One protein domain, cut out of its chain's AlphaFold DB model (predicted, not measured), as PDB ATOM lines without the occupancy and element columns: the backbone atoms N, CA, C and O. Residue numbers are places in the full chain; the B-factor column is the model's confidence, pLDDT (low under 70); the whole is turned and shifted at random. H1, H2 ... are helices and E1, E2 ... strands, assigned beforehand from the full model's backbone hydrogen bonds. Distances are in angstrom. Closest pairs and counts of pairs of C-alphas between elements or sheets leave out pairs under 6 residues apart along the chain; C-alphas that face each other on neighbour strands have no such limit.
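AT A GLANCE: This is residues 95 to 222 of the 702 residues of the protein "AAA_15 domain-containing protein" of Chondromyces apiculatus DSM 436 (UniProt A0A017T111). A four-stranded antiparallel sheet forms a wall, and the helix H1 crosses one face of it over E1, E4, E3 and E2; no named helix covers the other face. The helical hairpin of H3 and H4 sits toward one end of the long axis, and short H2 with the loop after it toward the other. The printed part has 128 residues with four named helices and four named strands, in the order H1 E1 H2 E2 E3 E4 H3 H4; the sheet's order is E1 E4 E3 E2. The class is mixed, helices and strands; the whole is compact, with a radius of gyration of the C-alphas of 15.1 A, yet elongated, with spans of 48 by 30 by 24 A.

HOW THE PARTS SIT: H1, residues 95 to 110, is on the sheet of E1, residues 124 to 131, E2, residues 157 to 162, E3, residues 171 to 178, and E4, residues 184 to 191. Its height over the sheet is 8.9 A, and it runs across the strands, at 81 degrees to E2 on the local plane. It lies over E4 and E2, and only just over E1 and E3, with 3 of its C-alphas falling on each. The closest C-alphas of H1 and E3 are those of Gly 101 and Val 174, 5.8 A apart. E1 and E4 are antiparallel, with N 124 and O 190 within hydrogen-bond range at 2.8 A. E2, E3 and E4 form a meander, each strand the antiparallel neighbour of the one before; N 159 and O 174 are 2.8 A apart, and N 187 and O 175 are 2.9 A apart. H2, residues 144 to 147, only grazes the sheet. H3, residues 193 to 198, is not on the sheet; it touches H4, residues 207 to 217, in a helical hairpin at a steep tilt of 43 degrees, opposite ways, the closest C-alphas being those of Ala 195 and Ala 216, 5.2 A apart. H1 and H4, on one face of the sheet, make two layers with it; they are close but not clearly touching, with the C-alphas of Leu 109 and His 214 closest at 7.3 A. In H1 and H3 every O i to N i+4 pair is within hydrogen-bond range, in H4 6 of 7, and H2 is too short for such a pair.

IN THESE COORDINATES: H1 begins at C-alpha 95, (139.197, 241.787, 233.134), and is 22.7 A long. E1 is 18.8 A long, E2 16.6 A, E3 23.6 A and E4 23.9 A. H4 is 16.8 A long and ends at C-alpha 217, (153.894, 235.819, 215.268).

THE WHOLE: The two C-alphas farthest apart, those of Asp 150 and Gly 201, are 48.3 A apart. The printed part has no cut; the links H1 to E1 and E1 to H2 are long. The mean pLDDT of the printed part is 82.0, with residues 134 to 155 and 179 to 182 under 70.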
ATOM      1  N   LEU A  95     139.136 241.129 234.444       73.31
ATOM      2  CA  LEU A  95     139.197 241.787 233.134       73.31
ATOM      3  C   LEU A  95     140.550 242.476 232.906       73.31
ATOM      4  O   LEU A  95     141.152 242.323 231.846       73.31
ATOM      5  N   ARG A  96     141.097 243.148 233.924       75.44
ATOM      6  CA  ARG A  96     142.413 243.795 233.837       75.44
ATOM      7  C   ARG A  96     143.552 242.794 233.657       75.44
ATOM      8  O   ARG A  96     144.545 243.142 233.034       75.44
ATOM      9  N   ARG A  97     143.413 241.544 234.124       77.62
ATOM     10  CA  ARG A  97     144.404 240.480 233.866       77.62
ATOM     11  C   ARG A  97     144.400 240.026 232.403       77.62
ATOM     12  O   ARG A  97     145.467 239.813 231.838       77.62
ATOM     13  N   ALA A  98     143.231 239.912 231.772       82.38
ATOM     14  CA  ALA A  98     143.150 239.632 230.335       82.38
ATOM     15  C   ALA A  98     143.745 240.787 229.510       82.38
ATOM     16  O   ALA A  98     144.559 240.545 228.621       82.38
ATOM     17  N   LEU A  99     143.415 242.036 229.868       82.44
ATOM     18  CA  LEU A  99     144.009 243.236 229.268       82.44
ATOM     19  C   LEU A  99     145.538 243.228 229.393       82.44
ATOM     20  O   LEU A  99     146.238 243.417 228.402       82.44
ATOM     21  N   LEU A 100     146.044 242.956 230.598       83.19
ATOM     22  CA  LEU A 100     147.465 242.828 230.908       83.19
ATOM     23  C   LEU A 100     148.149 241.778 230.024       83.19
ATOM     24  O   LEU A 100     149.175 242.067 229.413       83.19
ATOM     25  N   GLY A 101     147.572 240.579 229.914       88.12
ATOM     26  CA  GLY A 101     148.124 239.509 229.085       88.12
ATOM     27  C   GLY A 101     148.243 239.901 227.607       88.12
ATOM     28  O   GLY A 101     149.299 239.709 227.005       88.12
ATOM     29  N   CYS A 102     147.194 240.499 227.035       88.38
ATOM     30  CA  CYS A 102     147.203 240.953 225.641       88.38
ATOM     31  C   CYS A 102     148.173 242.123 225.415       88.38
ATOM     32  O   CYS A 102     148.928 242.118 224.443       88.38
ATOM     33  N   ALA A 103     148.198 243.104 226.322       84.81
ATOM     34  CA  ALA A 103     149.076 244.265 226.217       84.81
ATOM     35  C   ALA A 103     150.558 243.885 226.342       84.81
ATOM     36  O   ALA A 103     151.379 244.366 225.563       84.81
ATOM     37  N   ALA A 104     150.902 242.979 227.264       88.31
ATOM     38  CA  ALA A 104     152.260 242.460 227.390       88.31
ATOM     39  C   ALA A 104     152.700 241.752 226.101       88.31
ATOM     40  O   ALA A 104     153.781 242.025 225.591       88.31
ATOM     41  N   LEU A 105     151.850 240.888 225.540       90.44
ATOM     42  CA  LEU A 105     152.153 240.179 224.298       90.44
ATOM     43  C   LEU A 105     152.359 241.136 223.111       90.44
ATOM     44  O   LEU A 105     153.332 240.982 222.376       90.44
ATOM     45  N   SER A 106     151.491 242.143 222.968       87.31
ATOM     46  CA  SER A 106     151.623 243.204 221.959       87.31
ATOM     47  C   SER A 106     152.941 243.963 222.102       87.31
ATOM     48  O   SER A 106     153.678 244.130 221.130       87.31
ATOM     49  N   TRP A 107     153.294 244.344 223.331       86.50
ATOM     50  CA  TRP A 107     154.532 245.063 223.607       86.50
ATOM     51  C   TRP A 107     155.775 244.259 223.214       86.50
ATOM     52  O   TRP A 107     156.643 244.782 222.517       86.50
ATOM     53  N   VAL A 108     155.838 242.981 223.601       90.00
ATOM     54  CA  VAL A 108     156.991 242.123 223.289       90.00
ATOM     55  C   VAL A 108     157.127 241.892 221.785       90.00
ATOM     56  O   VAL A 108     158.233 241.950 221.257       90.00
ATOM     57  N   LEU A 109     156.022 241.651 221.074       89.88
ATOM     58  CA  LEU A 109     156.056 241.400 219.628       89.88
ATOM     59  C   LEU A 109     156.385 242.650 218.804       89.88
ATOM     60  O   LEU A 109     156.947 242.521 217.711       89.88
ATOM     61  N   ALA A 110     156.080 243.839 219.330       86.31
ATOM     62  CA  ALA A 110     156.446 245.121 218.736       86.31
ATOM     63  C   ALA A 110     157.893 245.553 219.044       86.31
ATOM     64  O   ALA A 110     158.377 246.499 218.424       86.31
ATOM     65  N   ALA A 111     158.578 244.898 219.989       86.56
ATOM     66  CA  ALA A 111     159.922 245.280 220.398       86.56
ATOM     67  C   ALA A 111     160.961 245.015 219.297       86.56
ATOM     68  O   ALA A 111     161.066 243.911 218.749       86.56
ATOM     69  N   ASP A 112     161.786 246.024 219.018       81.31
ATOM     70  CA  ASP A 112     162.936 245.876 218.134       81.31
ATOM     71  C   ASP A 112     163.986 244.950 218.767       81.31
ATOM     72  O   ASP A 112     164.300 245.046 219.953       81.31
ATOM     73  N   GLY A 113     164.558 244.047 217.966       82.12
ATOM     74  CA  GLY A 113     165.586 243.112 218.443       82.12
ATOM     75  C   GLY A 113     165.049 241.933 219.260       82.12
ATOM     76  O   GLY A 113     165.807 241.310 220.002       82.12
ATOM     77  N   LEU A 114     163.759 241.601 219.132       86.19
ATOM     78  CA  LEU A 114     163.196 240.395 219.731       86.19
ATOM     79  C   LEU A 114     163.914 239.134 219.217       86.19
ATOM     80  O   LEU A 114     164.067 238.927 218.011       86.19
ATOM     81  N   HIS A 115     164.304 238.250 220.139       89.25
ATOM     82  CA  HIS A 115     164.983 236.994 219.823       89.25
ATOM     83  C   HIS A 115     164.228 235.779 220.377       89.25
ATOM     84  O   HIS A 115     164.635 235.231 221.404       89.25
ATOM     85  N   PRO A 116     163.143 235.332 219.710       91.69
ATOM     86  CA  PRO A 116     162.376 234.183 220.169       91.69
ATOM     87  C   PRO A 116     163.218 232.906 220.186       91.69
ATOM     88  O   PRO A 116     163.945 232.618 219.229       91.69
ATOM     89  N   VAL A 117     163.077 232.117 221.250       91.44
ATOM     90  CA  VAL A 117     163.749 230.819 221.410       91.44
ATOM     91  C   VAL A 117     162.753 229.734 221.793       91.44
ATOM     92  O   VAL A 117     161.755 230.001 222.451       91.44
ATOM     93  N   LEU A 118     163.028 228.494 221.396       91.06
ATOM     94  CA  LEU A 118     162.220 227.347 221.803       91.06
ATOM     95  C   LEU A 118     162.702 226.798 223.142       91.06
ATOM     96  O   LEU A 118     163.902 226.573 223.324       91.06
ATOM     97  N   ASP A 119     161.770 226.529 224.051       91.06
ATOM     98  CA  ASP A 119     162.047 225.728 225.238       91.06
ATOM     99  C   ASP A 119     161.752 224.234 225.020       91.06
ATOM    100  O   ASP A 119     161.291 223.794 223.964       91.06
ATOM    101  N   LYS A 120     162.077 223.421 226.030       84.62
ATOM    102  CA  LYS A 120     161.939 221.955 225.977       84.62
ATOM    103  C   LYS A 120     160.485 221.478 225.968       84.62
ATOM    104  O   LYS A 120     160.237 220.325 225.637       84.62
ATOM    105  N   GLU A 121     159.552 222.341 226.348       86.31
ATOM    106  CA  GLU A 121     158.122 222.049 226.456       86.31
ATOM    107  C   GLU A 121     157.351 222.534 225.215       86.31
ATOM    108  O   GLU A 121     156.120 222.487 225.179       86.31
ATOM    109  N   GLY A 122     158.068 222.989 224.182       87.06
ATOM    110  CA  GLY A 122     157.477 223.464 222.935       87.06
ATOM    111  C   GLY A 122     156.895 224.873 223.034       87.06
ATOM    112  O   GLY A 122     156.097 225.257 222.179       87.06
ATOM    113  N   TRP A 123     157.266 225.654 224.053       94.75
ATOM    114  CA  TRP A 123     156.953 227.078 224.077       94.75
ATOM    115  C   TRP A 123     157.975 227.872 223.277       94.75
ATOM    116  O   TRP A 123     159.184 227.651 223.363       94.75
ATOM    117  N   ILE A 124     157.476 228.871 222.564       95.56
ATOM    118  CA  ILE A 124     158.270 229.943 221.984       95.56
ATOM    119  C   ILE A 124     158.387 231.027 223.055       95.56
ATOM    120  O   ILE A 124     157.433 231.746 223.354       95.56
ATOM    121  N   VAL A 125     159.552 231.107 223.682       95.81
ATOM    122  CA  VAL A 125     159.885 232.109 224.691       95.81
ATOM    123  C   VAL A 125     160.253 233.398 223.970       95.81
ATOM    124  O   VAL A 125     161.252 233.443 223.253       95.81
ATOM    125  N   LEU A 126     159.432 234.432 224.146       94.81
ATOM    126  CA  LEU A 126     159.657 235.749 223.554       94.81
ATOM    127  C   LEU A 126     160.567 236.581 224.460       94.81
ATOM    128  O   LEU A 126     161.591 237.080 224.008       94.81
ATOM    129  N   TRP A 127     160.243 236.624 225.755       94.25
ATOM    130  CA  TRP A 127     161.082 237.189 226.810       94.25
ATOM    131  C   TRP A 127     161.081 236.280 228.035       94.25
ATOM    132  O   TRP A 127     160.064 235.675 228.381       94.25
ATOM    133  N   TRP A 128     162.229 236.207 228.703       92.81
ATOM    134  CA  TRP A 128     162.425 235.451 229.934       92.81
ATOM    135  C   TRP A 128     163.048 236.360 230.980       92.81
ATOM    136  O   TRP A 128     164.159 236.849 230.771       92.81
ATOM    137  N   ASP A 129     162.348 236.567 232.097       90.06
ATOM    138  CA  ASP A 129     162.832 237.373 233.222       90.06
ATOM    139  C   ASP A 129     163.315 238.782 232.813       90.06
ATOM    140  O   ASP A 129     164.240 239.335 233.416       90.06
ATOM    141  N   TYR A 130     162.700 239.366 231.779       89.75
ATOM    142  CA  TYR A 130     163.099 240.661 231.235       89.75
ATOM    143  C   TYR A 130     162.822 241.766 232.266       89.75
ATOM    144  O   TYR A 130     161.673 241.901 232.694       89.75
ATOM    145  N   PRO A 131     163.834 242.538 232.701       87.75
ATOM    146  CA  PRO A 131     163.642 243.588 233.691       87.75
ATOM    147  C   PRO A 131     162.908 244.778 233.063       87.75
ATOM    148  O   PRO A 131     163.380 245.354 232.088       87.75
ATOM    149  N   ILE A 132     161.776 245.158 233.647       83.25
ATOM    150  CA  ILE A 132     161.028 246.358 233.272       83.25
ATOM    151  C   ILE A 132     161.594 247.529 234.062       83.25
ATOM    152  O   ILE A 132     161.753 247.445 235.283       83.25
ATOM    153  N   ARG A 133     161.900 248.625 233.371       77.75
ATOM    154  CA  ARG A 133     162.412 249.833 234.025       77.75
ATOM    155  C   ARG A 133     161.271 250.693 234.564       77.75
ATOM    156  O   ARG A 133     160.210 250.768 233.955       77.75
ATOM    157  N   ASP A 134     161.519 251.422 235.651       67.62
ATOM    158  CA  ASP A 134     160.519 252.311 236.267       67.62
ATOM    159  C   ASP A 134     160.048 253.447 235.338       67.62
ATOM    160  O   ASP A 134     158.952 253.986 235.506       67.62
ATOM    161  N   ASP A 135     160.882 253.834 234.366       65.75
ATOM    162  CA  ASP A 135     160.587 254.859 233.363       65.75
ATOM    163  C   ASP A 135     159.930 254.309 232.088       65.75
ATOM    164  O   ASP A 135     159.443 255.088 231.264       65.75
ATOM    165  N   GLU A 136     159.866 252.986 231.922       68.94
ATOM    166  CA  GLU A 136     159.128 252.375 230.824       68.94
ATOM    167  C   GLU A 136     157.627 252.478 231.107       68.94
ATOM    168  O   GLU A 136     157.131 252.091 232.166       68.94
ATOM    169  N   ALA A 137     156.876 253.015 230.142       62.47
ATOM    170  CA  ALA A 137     155.419 253.022 230.184       62.47
ATOM    171  C   ALA A 137     154.905 251.589 229.974       62.47
ATOM    172  O   ALA A 137     154.466 251.217 228.888       62.47
ATOM    173  N   PHE A 138     155.028 250.773 231.015       62.44
ATOM    174  CA  PHE A 138     154.612 249.389 231.021       62.44
ATOM    175  C   PHE A 138     153.103 249.323 231.269       62.44
ATOM    176  O   PHE A 138     152.651 249.588 232.380       62.44
ATOM    177  N   LEU A 139     152.365 248.940 230.218       64.00
ATOM    178  CA  LEU A 139     150.925 248.634 230.180       64.00
ATOM    179  C   LEU A 139     149.958 249.833 230.154       64.00
ATOM    180  O   LEU A 139     150.326 250.960 230.486       64.00
ATOM    181  N   PRO A 140     148.689 249.604 229.748       56.81
ATOM    182  CA  PRO A 140     147.702 250.671 229.580       56.81
ATOM    183  C   PRO A 140     147.255 251.324 230.891       56.81
ATOM    184  O   PRO A 140     146.707 252.423 230.879       56.81
ATOM    185  N   THR A 141     147.483 250.666 232.025       51.62
ATOM    186  CA  THR A 141     147.235 251.208 233.361       51.62
ATOM    187  C   THR A 141     148.562 251.675 233.942       51.62
ATOM    188  O   THR A 141     149.528 250.922 233.939       51.62
ATOM    189  N   THR A 142     148.597 252.925 234.385       52.25
ATOM    190  CA  THR A 142     149.702 253.624 235.056       52.25
ATOM    191  C   THR A 142     150.539 252.743 235.995       52.25
ATOM    192  O   THR A 142     150.000 251.822 236.583       52.25
ATOM    193  N   ARG A 143     151.848 253.063 236.090       53.69
ATOM    194  CA  ARG A 143     152.947 252.512 236.930       53.69
ATOM    195  C   ARG A 143     152.787 251.074 237.449       53.69
ATOM    196  O   ARG A 143     151.825 250.746 238.120       53.69
ATOM    197  N   ALA A 144     153.832 250.256 237.302       57.28
ATOM    198  CA  ALA A 144     153.935 248.904 237.875       57.28
ATOM    199  C   ALA A 144     153.408 248.769 239.325       57.28
ATOM    200  O   ALA A 144     152.806 247.761 239.682       57.28
ATOM    201  N   GLU A 145     153.587 249.811 240.134       56.22
ATOM    202  CA  GLU A 145     153.123 249.954 241.519       56.22
ATOM    203  C   GLU A 145     151.590 249.894 241.684       56.22
ATOM    204  O   GLU A 145     151.106 249.527 242.745       56.22
ATOM    205  N   GLU A 146     150.805 250.228 240.658       56.81
ATOM    206  CA  GLU A 146     149.336 250.143 240.681       56.81
ATOM    207  C   GLU A 146     148.823 248.721 240.396       56.81
ATOM    208  O   GLU A 146     147.666 248.409 240.687       56.81
ATOM    209  N   LEU A 147     149.671 247.844 239.841       60.59
ATOM    210  CA  LEU A 147     149.348 246.427 239.621       60.59
ATOM    211  C   LEU A 147     149.499 245.603 240.905       60.59
ATOM    212  O   LEU A 147     148.811 244.595 241.064       60.59
ATOM    213  N   PHE A 148     150.361 246.053 241.821       59.97
ATOM    214  CA  PHE A 148     150.641 245.424 243.109       59.97
ATOM    215  C   PHE A 148     150.214 246.377 244.227       59.97
ATOM    216  O   PHE A 148     150.956 247.267 244.626       59.97
ATOM    217  N   THR A 149     148.988 246.205 244.725       49.94
ATOM    218  CA  THR A 149     148.393 247.121 245.720       49.94
ATOM    219  C   THR A 149     149.119 247.165 247.064       49.94
ATOM    220  O   THR A 149     148.946 248.131 247.799       49.94
ATOM    221  N   ASP A 150     149.985 246.189 247.336       46.06
ATOM    222  CA  ASP A 150     150.935 246.194 248.438       46.06
ATOM    223  C   ASP A 150     152.293 245.704 247.911       46.06
ATOM    224  O   ASP A 150     152.372 244.647 247.286       46.06
ATOM    225  N   LYS A 151     153.391 246.410 248.219       45.16
ATOM    226  CA  LYS A 151     154.782 245.974 247.946       45.16
ATOM    227  C   LYS A 151     155.186 244.678 248.696       45.16
ATOM    228  O   LYS A 151     156.369 244.410 248.858       45.16
ATOM    229  N   LEU A 152     154.220 243.919 249.224       39.47
ATOM    230  CA  LEU A 152     154.385 242.876 250.241       39.47
ATOM    231  C   LEU A 152     153.837 241.499 249.841       39.47
ATOM    232  O   LEU A 152     153.901 240.581 250.655       39.47
ATOM    233  N   THR A 153     153.313 241.307 248.629       50.56
ATOM    234  CA  THR A 153     153.045 239.947 248.140       50.56
ATOM    235  C   THR A 153     154.260 239.436 247.373       50.56
ATOM    236  O   THR A 153     154.506 239.870 246.250       50.56
ATOM    237  N   ASP A 154     154.986 238.476 247.953       51.72
ATOM    238  CA  ASP A 154     156.038 237.696 247.271       51.72
ATOM    239  C   ASP A 154     155.498 236.894 246.062       51.72
ATOM    240  O   ASP A 154     156.254 236.298 245.292       51.72
ATOM    241  N   GLU A 155     154.175 236.854 245.886       64.81
ATOM    242  CA  GLU A 155     153.497 236.129 244.821       64.81
ATOM    243  C   GLU A 155     153.388 236.990 243.553       64.81
ATOM    244  O   GLU A 155     152.674 237.991 243.497       64.81
ATOM    245  N   GLY A 156     154.120 236.592 242.509       74.88
ATOM    246  CA  GLY A 156     154.005 237.185 241.179       74.88
ATOM    247  C   GLY A 156     152.643 236.930 240.521       74.88
ATOM    248  O   GLY A 156     151.913 236.003 240.870       74.88
ATOM    249  N   ILE A 157     152.310 237.724 239.505       82.50
ATOM    250  CA  ILE A 157     151.114 237.527 238.679       82.50
ATOM    251  C   ILE A 157     151.462 236.544 237.559       82.50
ATOM    252  O   ILE A 157     152.439 236.742 236.843       82.50
ATOM    253  N   ALA A 158     150.644 235.510 237.360       87.75
ATOM    254  CA  ALA A 158     150.742 234.606 236.217       87.75
ATOM    255  C   ALA A 158     149.401 234.537 235.478       87.75
ATOM    256  O   ALA A 158     148.346 234.325 236.077       87.75
ATOM    257  N   ILE A 159     149.441 234.727 234.162       89.50
ATOM    258  CA  ILE A 159     148.282 234.782 233.274       89.50
ATOM    259  C   ILE A 159     148.517 233.790 232.143       89.50
ATOM    260  O   ILE A 159     149.541 233.835 231.469       89.50
ATOM    261  N   THR A 160     147.552 232.901 231.921       92.00
ATOM    262  CA  THR A 160     147.528 232.026 230.746       92.00
ATOM    263  C   THR A 160     146.290 232.348 229.926       92.00
ATOM    264  O   THR A 160     145.172 232.191 230.410       92.00
ATOM    265  N   LEU A 161     146.496 232.791 228.692       90.31
ATOM    266  CA  LEU A 161     145.451 232.956 227.690       90.31
ATOM    267  C   LEU A 161     145.445 231.713 226.799       90.31
ATOM    268  O   LEU A 161     146.505 231.245 226.384       90.31
ATOM    269  N   THR A 162     144.259 231.173 226.531       90.31
ATOM    270  CA  THR A 162     144.057 230.029 225.633       90.31
ATOM    271  C   THR A 162     143.051 230.441 224.571       90.31
ATOM    272  O   THR A 162     142.038 231.052 224.899       90.31
ATOM    273  N   PHE A 163     143.359 230.125 223.321       88.00
ATOM    274  CA  PHE A 163     142.577 230.477 222.145       88.00
ATOM    275  C   PHE A 163     142.182 229.213 221.384       88.00
ATOM    276  O   PHE A 163     142.710 228.126 221.650       88.00
ATOM    277  N   ASP A 164     141.262 229.366 220.436       85.56
ATOM    278  CA  ASP A 164     140.796 228.269 219.598       85.56
ATOM    279  C   ASP A 164     141.936 227.651 218.778       85.56
ATOM    280  O   ASP A 164     142.960 228.279 218.493       85.56
ATOM    281  N   ALA A 165     141.767 226.385 218.396       85.19
ATOM    282  CA  ALA A 165     142.811 225.607 217.731       85.19
ATOM    283  C   ALA A 165     143.249 226.192 216.372       85.19
ATOM    284  O   ALA A 165     144.376 225.959 215.937       85.19
ATOM    285  N   ASP A 166     142.370 226.947 215.715       84.62
ATOM    286  CA  ASP A 166     142.604 227.639 214.445       84.62
ATOM    287  C   ASP A 166     143.281 229.012 214.609       84.62
ATOM    288  O   ASP A 166     143.775 229.581 213.630       84.62
ATOM    289  N   SER A 167     143.370 229.537 215.835       85.19
ATOM    290  CA  SER A 167     144.089 230.777 216.120       85.19
ATOM    291  C   SER A 167     145.587 230.603 215.875       85.19
ATOM    292  O   SER A 167     146.171 229.570 216.193       85.19
ATOM    293  N   THR A 168     146.251 231.637 215.340       89.12
ATOM    294  CA  THR A 168     147.705 231.583 215.084       89.12
ATOM    295  C   THR A 168     148.495 231.347 216.371       89.12
ATOM    296  O   THR A 168     149.433 230.551 216.382       89.12
ATOM    297  N   ILE A 169     148.098 232.006 217.459       92.06
ATOM    298  CA  ILE A 169     148.611 231.778 218.810       92.06
ATOM    299  C   ILE A 169     147.544 230.981 219.556       92.06
ATOM    300  O   ILE A 169     146.473 231.518 219.814       92.06
ATOM    301  N   GLN A 170     147.819 229.722 219.905       92.94
ATOM    302  CA  GLN A 170     146.859 228.895 220.650       92.94
ATOM    303  C   GLN A 170     146.949 229.138 222.156       92.94
ATOM    304  O   GLN A 170     145.947 229.049 222.862       92.94
ATOM    305  N   ARG A 171     148.144 229.440 222.680       94.62
ATOM    306  CA  ARG A 171     148.339 229.754 224.104       94.62
ATOM    307  C   ARG A 171     149.357 230.864 224.283       94.62
ATOM    308  O   ARG A 171     150.373 230.881 223.596       94.62
ATOM    309  N   ALA A 172     149.112 231.749 225.240       94.69
ATOM    310  CA  ALA A 172     150.066 232.761 225.678       94.69
ATOM    311  C   ALA A 172     150.188 232.723 227.200       94.69
ATOM    312  O   ALA A 172     149.185 232.731 227.910       94.69
ATOM    313  N   PHE A 173     151.414 232.675 227.699       95.44
ATOM    314  CA  PHE A 173     151.738 232.737 229.114       95.44
ATOM    315  C   PHE A 173     152.469 234.046 229.394       95.44
ATOM    316  O   PHE A 173     153.485 234.335 228.763       95.44
ATOM    317  N   VAL A 174     151.954 234.816 230.345       92.69
ATOM    318  CA  VAL A 174     152.525 236.082 230.799       92.69
ATOM    319  C   VAL A 174     152.717 235.997 232.304       92.69
ATOM    320  O   VAL A 174     151.775 235.696 233.033       92.69
ATOM    321  N   SER A 175     153.927 236.272 232.777       91.44
ATOM    322  CA  SER A 175     154.235 236.323 234.202       91.44
ATOM    323  C   SER A 175     154.955 237.611 234.562       91.44
ATOM    324  O   SER A 175     155.887 238.020 233.872       91.44
ATOM    325  N   LEU A 176     154.512 238.218 235.661       86.81
ATOM    326  CA  LEU A 176     155.154 239.336 236.328       86.81
ATOM    327  C   LEU A 176     155.625 238.903 237.708       86.81
ATOM    328  O   LEU A 176     154.835 238.382 238.490       86.81
ATOM    329  N   SER A 177     156.894 239.129 238.021       85.94
ATOM    330  CA  SER A 177     157.464 238.791 239.330       85.94
ATOM    331  C   SER A 177     158.484 239.831 239.773       85.94
ATOM    332  O   SER A 177     159.130 240.462 238.939       85.94
ATOM    333  N   TYR A 178     158.650 240.010 241.081       80.69
ATOM    334  CA  TYR A 178     159.738 240.825 241.611       80.69
ATOM    335  C   TYR A 178     161.031 240.007 241.656       80.69
ATOM    336  O   TYR A 178     161.096 238.925 242.240       80.69
ATOM    337  N   GLY A 179     162.081 240.511 241.007       69.00
ATOM    338  CA  GLY A 179     163.419 239.942 241.120       69.00
ATOM    339  C   GLY A 179     164.067 240.261 242.472       69.00
ATOM    340  O   GLY A 179     163.655 241.174 243.177       69.00
ATOM    341  N   ARG A 180     165.171 239.572 242.797       69.00
ATOM    342  CA  ARG A 180     165.966 239.818 244.024       69.00
ATOM    343  C   ARG A 180     166.487 241.258 244.176       69.00
ATOM    344  O   ARG A 180     166.875 241.636 245.271       69.00
ATOM    345  N   ASN A 181     166.505 242.028 243.089       69.12
ATOM    346  CA  ASN A 181     166.936 243.427 243.060       69.12
ATOM    347  C   ASN A 181     165.745 244.403 243.113       69.12
ATOM    348  O   ASN A 181     165.892 245.536 242.673       69.12
ATOM    349  N   GLU A 182     164.557 243.939 243.515       69.06
ATOM    350  CA  GLU A 182     163.290 244.696 243.520       69.06
ATOM    351  C   GLU A 182     162.822 245.195 242.137       69.06
ATOM    352  O   GLU A 182     161.784 245.839 242.023       69.06
ATOM    353  N   ALA A 183     163.529 244.837 241.062       76.50
ATOM    354  CA  ALA A 183     163.104 245.107 239.696       76.50
ATOM    355  C   ALA A 183     161.951 244.179 239.295       76.50
ATOM    356  O   ALA A 183     162.039 242.955 239.473       76.50
ATOM    357  N   LEU A 184     160.900 244.753 238.707       82.19
ATOM    358  CA  LEU A 184     159.809 243.988 238.116       82.19
ATOM    359  C   LEU A 184     160.323 243.245 236.876       82.19
ATOM    360  O   LEU A 184     160.960 243.832 236.004       82.19
ATOM    361  N   LYS A 185     160.047 241.948 236.791       87.94
ATOM    362  CA  LYS A 185     160.455 241.075 235.692       87.94
ATOM    363  C   LYS A 185     159.252 240.556 234.929       87.94
ATOM    364  O   LYS A 185     158.283 240.113 235.541       87.94
ATOM    365  N   LEU A 186     159.369 240.537 233.606       90.38
ATOM    366  CA  LEU A 186     158.367 240.033 232.680       90.38
ATOM    367  C   LEU A 186     158.865 238.782 231.954       90.38
ATOM    368  O   LEU A 186     159.923 238.775 231.325       90.38
ATOM    369  N   THR A 187     158.046 237.737 231.982       93.50
ATOM    370  CA  THR A 187     158.207 236.551 231.140       93.50
ATOM    371  C   THR A 187     157.005 236.432 230.216       93.50
ATOM    372  O   THR A 187     155.868 236.445 230.684       93.50
ATOM    373  N   VAL A 188     157.255 236.280 228.913       95.25
ATOM    374  CA  VAL A 188     156.218 236.055 227.898       95.25
ATOM    375  C   VAL A 188     156.597 234.861 227.036       95.25
ATOM    376  O   VAL A 188     157.667 234.828 226.422       95.25
ATOM    377  N   LYS A 189     155.699 233.879 226.975       96.50
ATOM    378  CA  LYS A 189     155.828 232.683 226.140       96.50
ATOM    379  C   LYS A 189     154.559 232.454 225.336       96.50
ATOM    380  O   LYS A 189     153.468 232.743 225.820       96.50
ATOM    381  N   VAL A 190     154.681 231.868 224.151       96.56
ATOM    382  CA  VAL A 190     153.530 231.479 223.327       96.56
ATOM    383  C   VAL A 190     153.657 230.055 222.794       96.56
ATOM    384  O   VAL A 190     154.760 229.549 222.609       96.56
ATOM    385  N   GLN A 191     152.525 229.410 222.528       95.25
ATOM    386  CA  GLN A 191     152.442 228.209 221.698       95.25
ATOM    387  C   GLN A 191     151.715 228.577 220.406       95.25
ATOM    388  O   GLN A 191     150.626 229.154 220.443       95.25
ATOM    389  N   SER A 192     152.357 228.280 219.277       94.50
ATOM    390  CA  SER A 192     151.854 228.577 217.936       94.50
ATOM    391  C   SER A 192     152.209 227.445 216.977       94.50
ATOM    392  O   SER A 192     153.359 227.328 216.555       94.50
ATOM    393  N   ALA A 193     151.231 226.621 216.600       92.38
ATOM    394  CA  ALA A 193     151.428 225.565 215.604       92.38
ATOM    395  C   ALA A 193     151.897 226.136 214.252       92.38
ATOM    396  O   ALA A 193     152.791 225.577 213.621       92.38
ATOM    397  N   ALA A 194     151.357 227.291 213.850       90.75
ATOM    398  CA  ALA A 194     151.751 227.986 212.626       90.75
ATOM    399  C   ALA A 194     153.217 228.455 212.668       90.75
ATOM    400  O   ALA A 194     153.954 228.253 211.703       90.75
ATOM    401  N   ALA A 195     153.674 229.019 213.791       92.38
ATOM    402  CA  ALA A 195     155.076 229.407 213.943       92.38
ATOM    403  C   ALA A 195     156.006 228.187 214.003       92.38
ATOM    404  O   ALA A 195     157.096 228.231 213.437       92.38
ATOM    405  N   MET A 196     155.569 227.082 214.620       92.44
ATOM    406  CA  MET A 196     156.314 225.817 214.609       92.44
ATOM    407  C   MET A 196     156.454 225.248 213.193       92.44
ATOM    408  O   MET A 196     157.521 224.757 212.836       92.44
ATOM    409  N   GLN A 197     155.414 225.363 212.365       91.62
ATOM    410  CA  GLN A 197     155.464 224.968 210.957       91.62
ATOM    411  C   GLN A 197     156.397 225.874 210.137       91.62
ATOM    412  O   GLN A 197     157.131 225.393 209.278       91.62
ATOM    413  N   ALA A 198     156.436 227.178 210.428       90.44
ATOM    414  CA  ALA A 198     157.305 228.134 209.731       90.44
ATOM    415  C   ALA A 198     158.811 227.858 209.916       90.44
ATOM    416  O   ALA A 198     159.629 228.328 209.122       90.44
ATOM    417  N   ILE A 199     159.185 227.102 210.951       92.38
ATOM    418  CA  ILE A 199     160.568 226.693 211.229       92.38
ATOM    419  C   ILE A 199     160.822 225.206 210.961       92.38
ATOM    420  O   ILE A 199     161.883 224.689 211.322       92.38
ATOM    421  N   GLU A 200     159.875 224.501 210.340       89.75
ATOM    422  CA  GLU A 200     160.047 223.098 209.981       89.75
ATOM    423  C   GLU A 200     161.269 222.931 209.057       89.75
ATOM    424  O   GLU A 200     161.443 223.647 208.071       89.75
ATOM    425  N   GLY A 201     162.179 222.023 209.418       85.69
ATOM    426  CA  GLY A 201     163.443 221.821 208.700       85.69
ATOM    427  C   GLY A 201     164.544 222.854 208.991       85.69
ATOM    428  O   GLY A 201     165.649 222.724 208.459       85.69
ATOM    429  N   VAL A 202     164.307 223.848 209.856       87.88
ATOM    430  CA  VAL A 202     165.326 224.827 210.265       87.88
ATOM    431  C   VAL A 202     166.118 224.302 211.473       87.88
ATOM    432  O   VAL A 202     165.527 223.942 212.491       87.88
ATOM    433  N   PRO A 203     167.466 224.286 211.434       84.38
ATOM    434  CA  PRO A 203     168.268 223.856 212.576       84.38
ATOM    435  C   PRO A 203     168.044 224.741 213.820       84.38
ATOM    436  O   PRO A 203     168.053 225.968 213.684       84.38
ATOM    437  N   PRO A 204     167.987 224.177 215.046       78.06
ATOM    438  CA  PRO A 204     167.710 224.927 216.283       78.06
ATOM    439  C   PRO A 204     168.675 226.086 216.588       78.06
ATOM    440  O   PRO A 204     168.334 227.005 217.321       78.06
ATOM    441  N   LYS A 205     169.898 226.044 216.041       78.31
ATOM    442  CA  LYS A 205     170.945 227.069 216.228       78.31
ATOM    443  C   LYS A 205     171.044 228.064 215.063       78.31
ATOM    444  O   LYS A 205     171.984 228.856 215.012       78.31
ATOM    445  N   SER A 206     170.131 228.000 214.094       82.38
ATOM    446  CA  SER A 206     170.140 228.891 212.934       82.38
ATOM    447  C   SER A 206     169.812 230.326 213.344       82.38
ATOM    448  O   SER A 206     168.822 230.571 214.028       82.38
ATOM    449  N   LYS A 207     170.580 231.300 212.838       78.88
ATOM    450  CA  LYS A 207     170.276 232.732 213.015       78.88
ATOM    451  C   LYS A 207     168.936 233.135 212.382       78.88
ATOM    452  O   LYS A 207     168.371 234.156 212.754       78.88
ATOM    453  N   HIS A 208     168.418 232.339 211.443       86.25
ATOM    454  CA  HIS A 208     167.135 232.591 210.785       86.25
ATOM    455  C   HIS A 208     165.928 232.120 211.599       86.25
ATOM    456  O   HIS A 208     164.833 232.613 211.357       86.25
ATOM    457  N   LEU A 209     166.119 231.212 212.565       89.12
ATOM    458  CA  LEU A 209     165.028 230.646 213.364       89.12
ATOM    459  C   LEU A 209     164.286 231.736 214.141       89.12
ATOM    460  O   LEU A 209     163.070 231.843 214.033       89.12
ATOM    461  N   SER A 210     165.025 232.590 214.852       88.88
ATOM    462  CA  SER A 210     164.445 233.694 215.628       88.88
ATOM    463  C   SER A 210     163.665 234.668 214.739       88.88
ATOM    464  O   SER A 210     162.573 235.080 215.119       88.88
ATOM    465  N   ARG A 211     164.177 234.984 213.540       89.25
ATOM    466  CA  ARG A 211     163.480 235.858 212.587       89.25
ATOM    467  C   ARG A 211     162.187 235.220 212.074       89.25
ATOM    468  O   ARG A 211     161.162 235.875 212.086       89.25
ATOM    469  N   LEU A 212     162.226 233.949 211.672       91.06
ATOM    470  CA  LEU A 212     161.044 233.232 211.177       91.06
ATOM    471  C   LEU A 212     159.956 233.102 212.248       91.06
ATOM    472  O   LEU A 212     158.782 233.283 211.945       91.06
ATOM    473  N   LEU A 213     160.343 232.833 213.499       91.94
ATOM    474  CA  LEU A 213     159.409 232.822 214.623       91.94
ATOM    475  C   LEU A 213     158.793 234.202 214.861       91.94
ATOM    476  O   LEU A 213     157.586 234.296 215.058       91.94
ATOM    477  N   HIS A 214     159.603 235.265 214.839       90.00
ATOM    478  CA  HIS A 214     159.095 236.627 215.007       90.00
ATOM    479  C   HIS A 214     158.140 237.003 213.873       90.00
ATOM    480  O   HIS A 214     157.017 237.406 214.155       90.00
ATOM    481  N   ASP A 215     158.531 236.780 212.618       89.50
ATOM    482  CA  ASP A 215     157.715 237.070 211.433       89.50
ATOM    483  C   ASP A 215     156.385 236.296 211.440       89.50
ATOM    484  O   ASP A 215     155.352 236.838 211.054       89.50
ATOM    485  N   ALA A 216     156.384 235.041 211.906       90.69
ATOM    486  CA  ALA A 216     155.175 234.220 211.992       90.69
ATOM    487  C   ALA A 216     154.191 234.684 213.084       90.69
ATOM    488  O   ALA A 216     152.997 234.396 212.994       90.69
ATOM    489  N   LEU A 217     154.684 235.371 214.117       90.81
ATOM    490  CA  LEU A 217     153.894 235.819 215.268       90.81
ATOM    491  C   LEU A 217     153.529 237.307 215.214       90.81
ATOM    492  O   LEU A 217     152.580 237.724 215.876       90.81
ATOM    493  N   ARG A 218     154.283 238.108 214.459       87.88
ATOM    494  CA  ARG A 218     154.100 239.556 214.358       87.88
ATOM    495  C   ARG A 218     152.720 239.902 213.800       87.88
ATOM    496  O   ARG A 218     152.288 239.336 212.798       87.88
ATOM    497  N   ASP A 219     152.053 240.863 214.437       83.94
ATOM    498  CA  ASP A 219     150.710 241.334 214.082       83.94
ATOM    499  C   ASP A 219     149.636 240.225 214.151       83.94
ATOM    500  O   ASP A 219     148.617 240.282 213.453       83.94
ATOM    501  N   LYS A 220     149.862 239.187 214.969       87.56
ATOM    502  CA  LYS A 220     148.931 238.063 215.209       87.56
ATOM    503  C   LYS A 220     148.434 237.992 216.646       87.56
ATOM    504  O   LYS A 220     147.639 237.115 216.980       87.56
ATOM    505  N   GLU A 221     148.874 238.914 217.490       87.06
ATOM    506  CA  GLU A 221     148.435 239.014 218.869       87.06
ATOM    507  C   GLU A 221     146.961 239.439 218.988       87.06
ATOM    508  O   GLU A 221     146.464 240.238 218.178       87.06
ATOM    509  N   PRO A 222     146.259 238.927 220.015       87.12
ATOM    510  CA  PRO A 222     144.915 239.362 220.355       87.12
ATOM    511  C   PRO A 222     144.902 240.835 220.770       87.12
ATOM    512  O   PRO A 222     145.772 241.314 221.499       87.12
TER     513      PRO A 222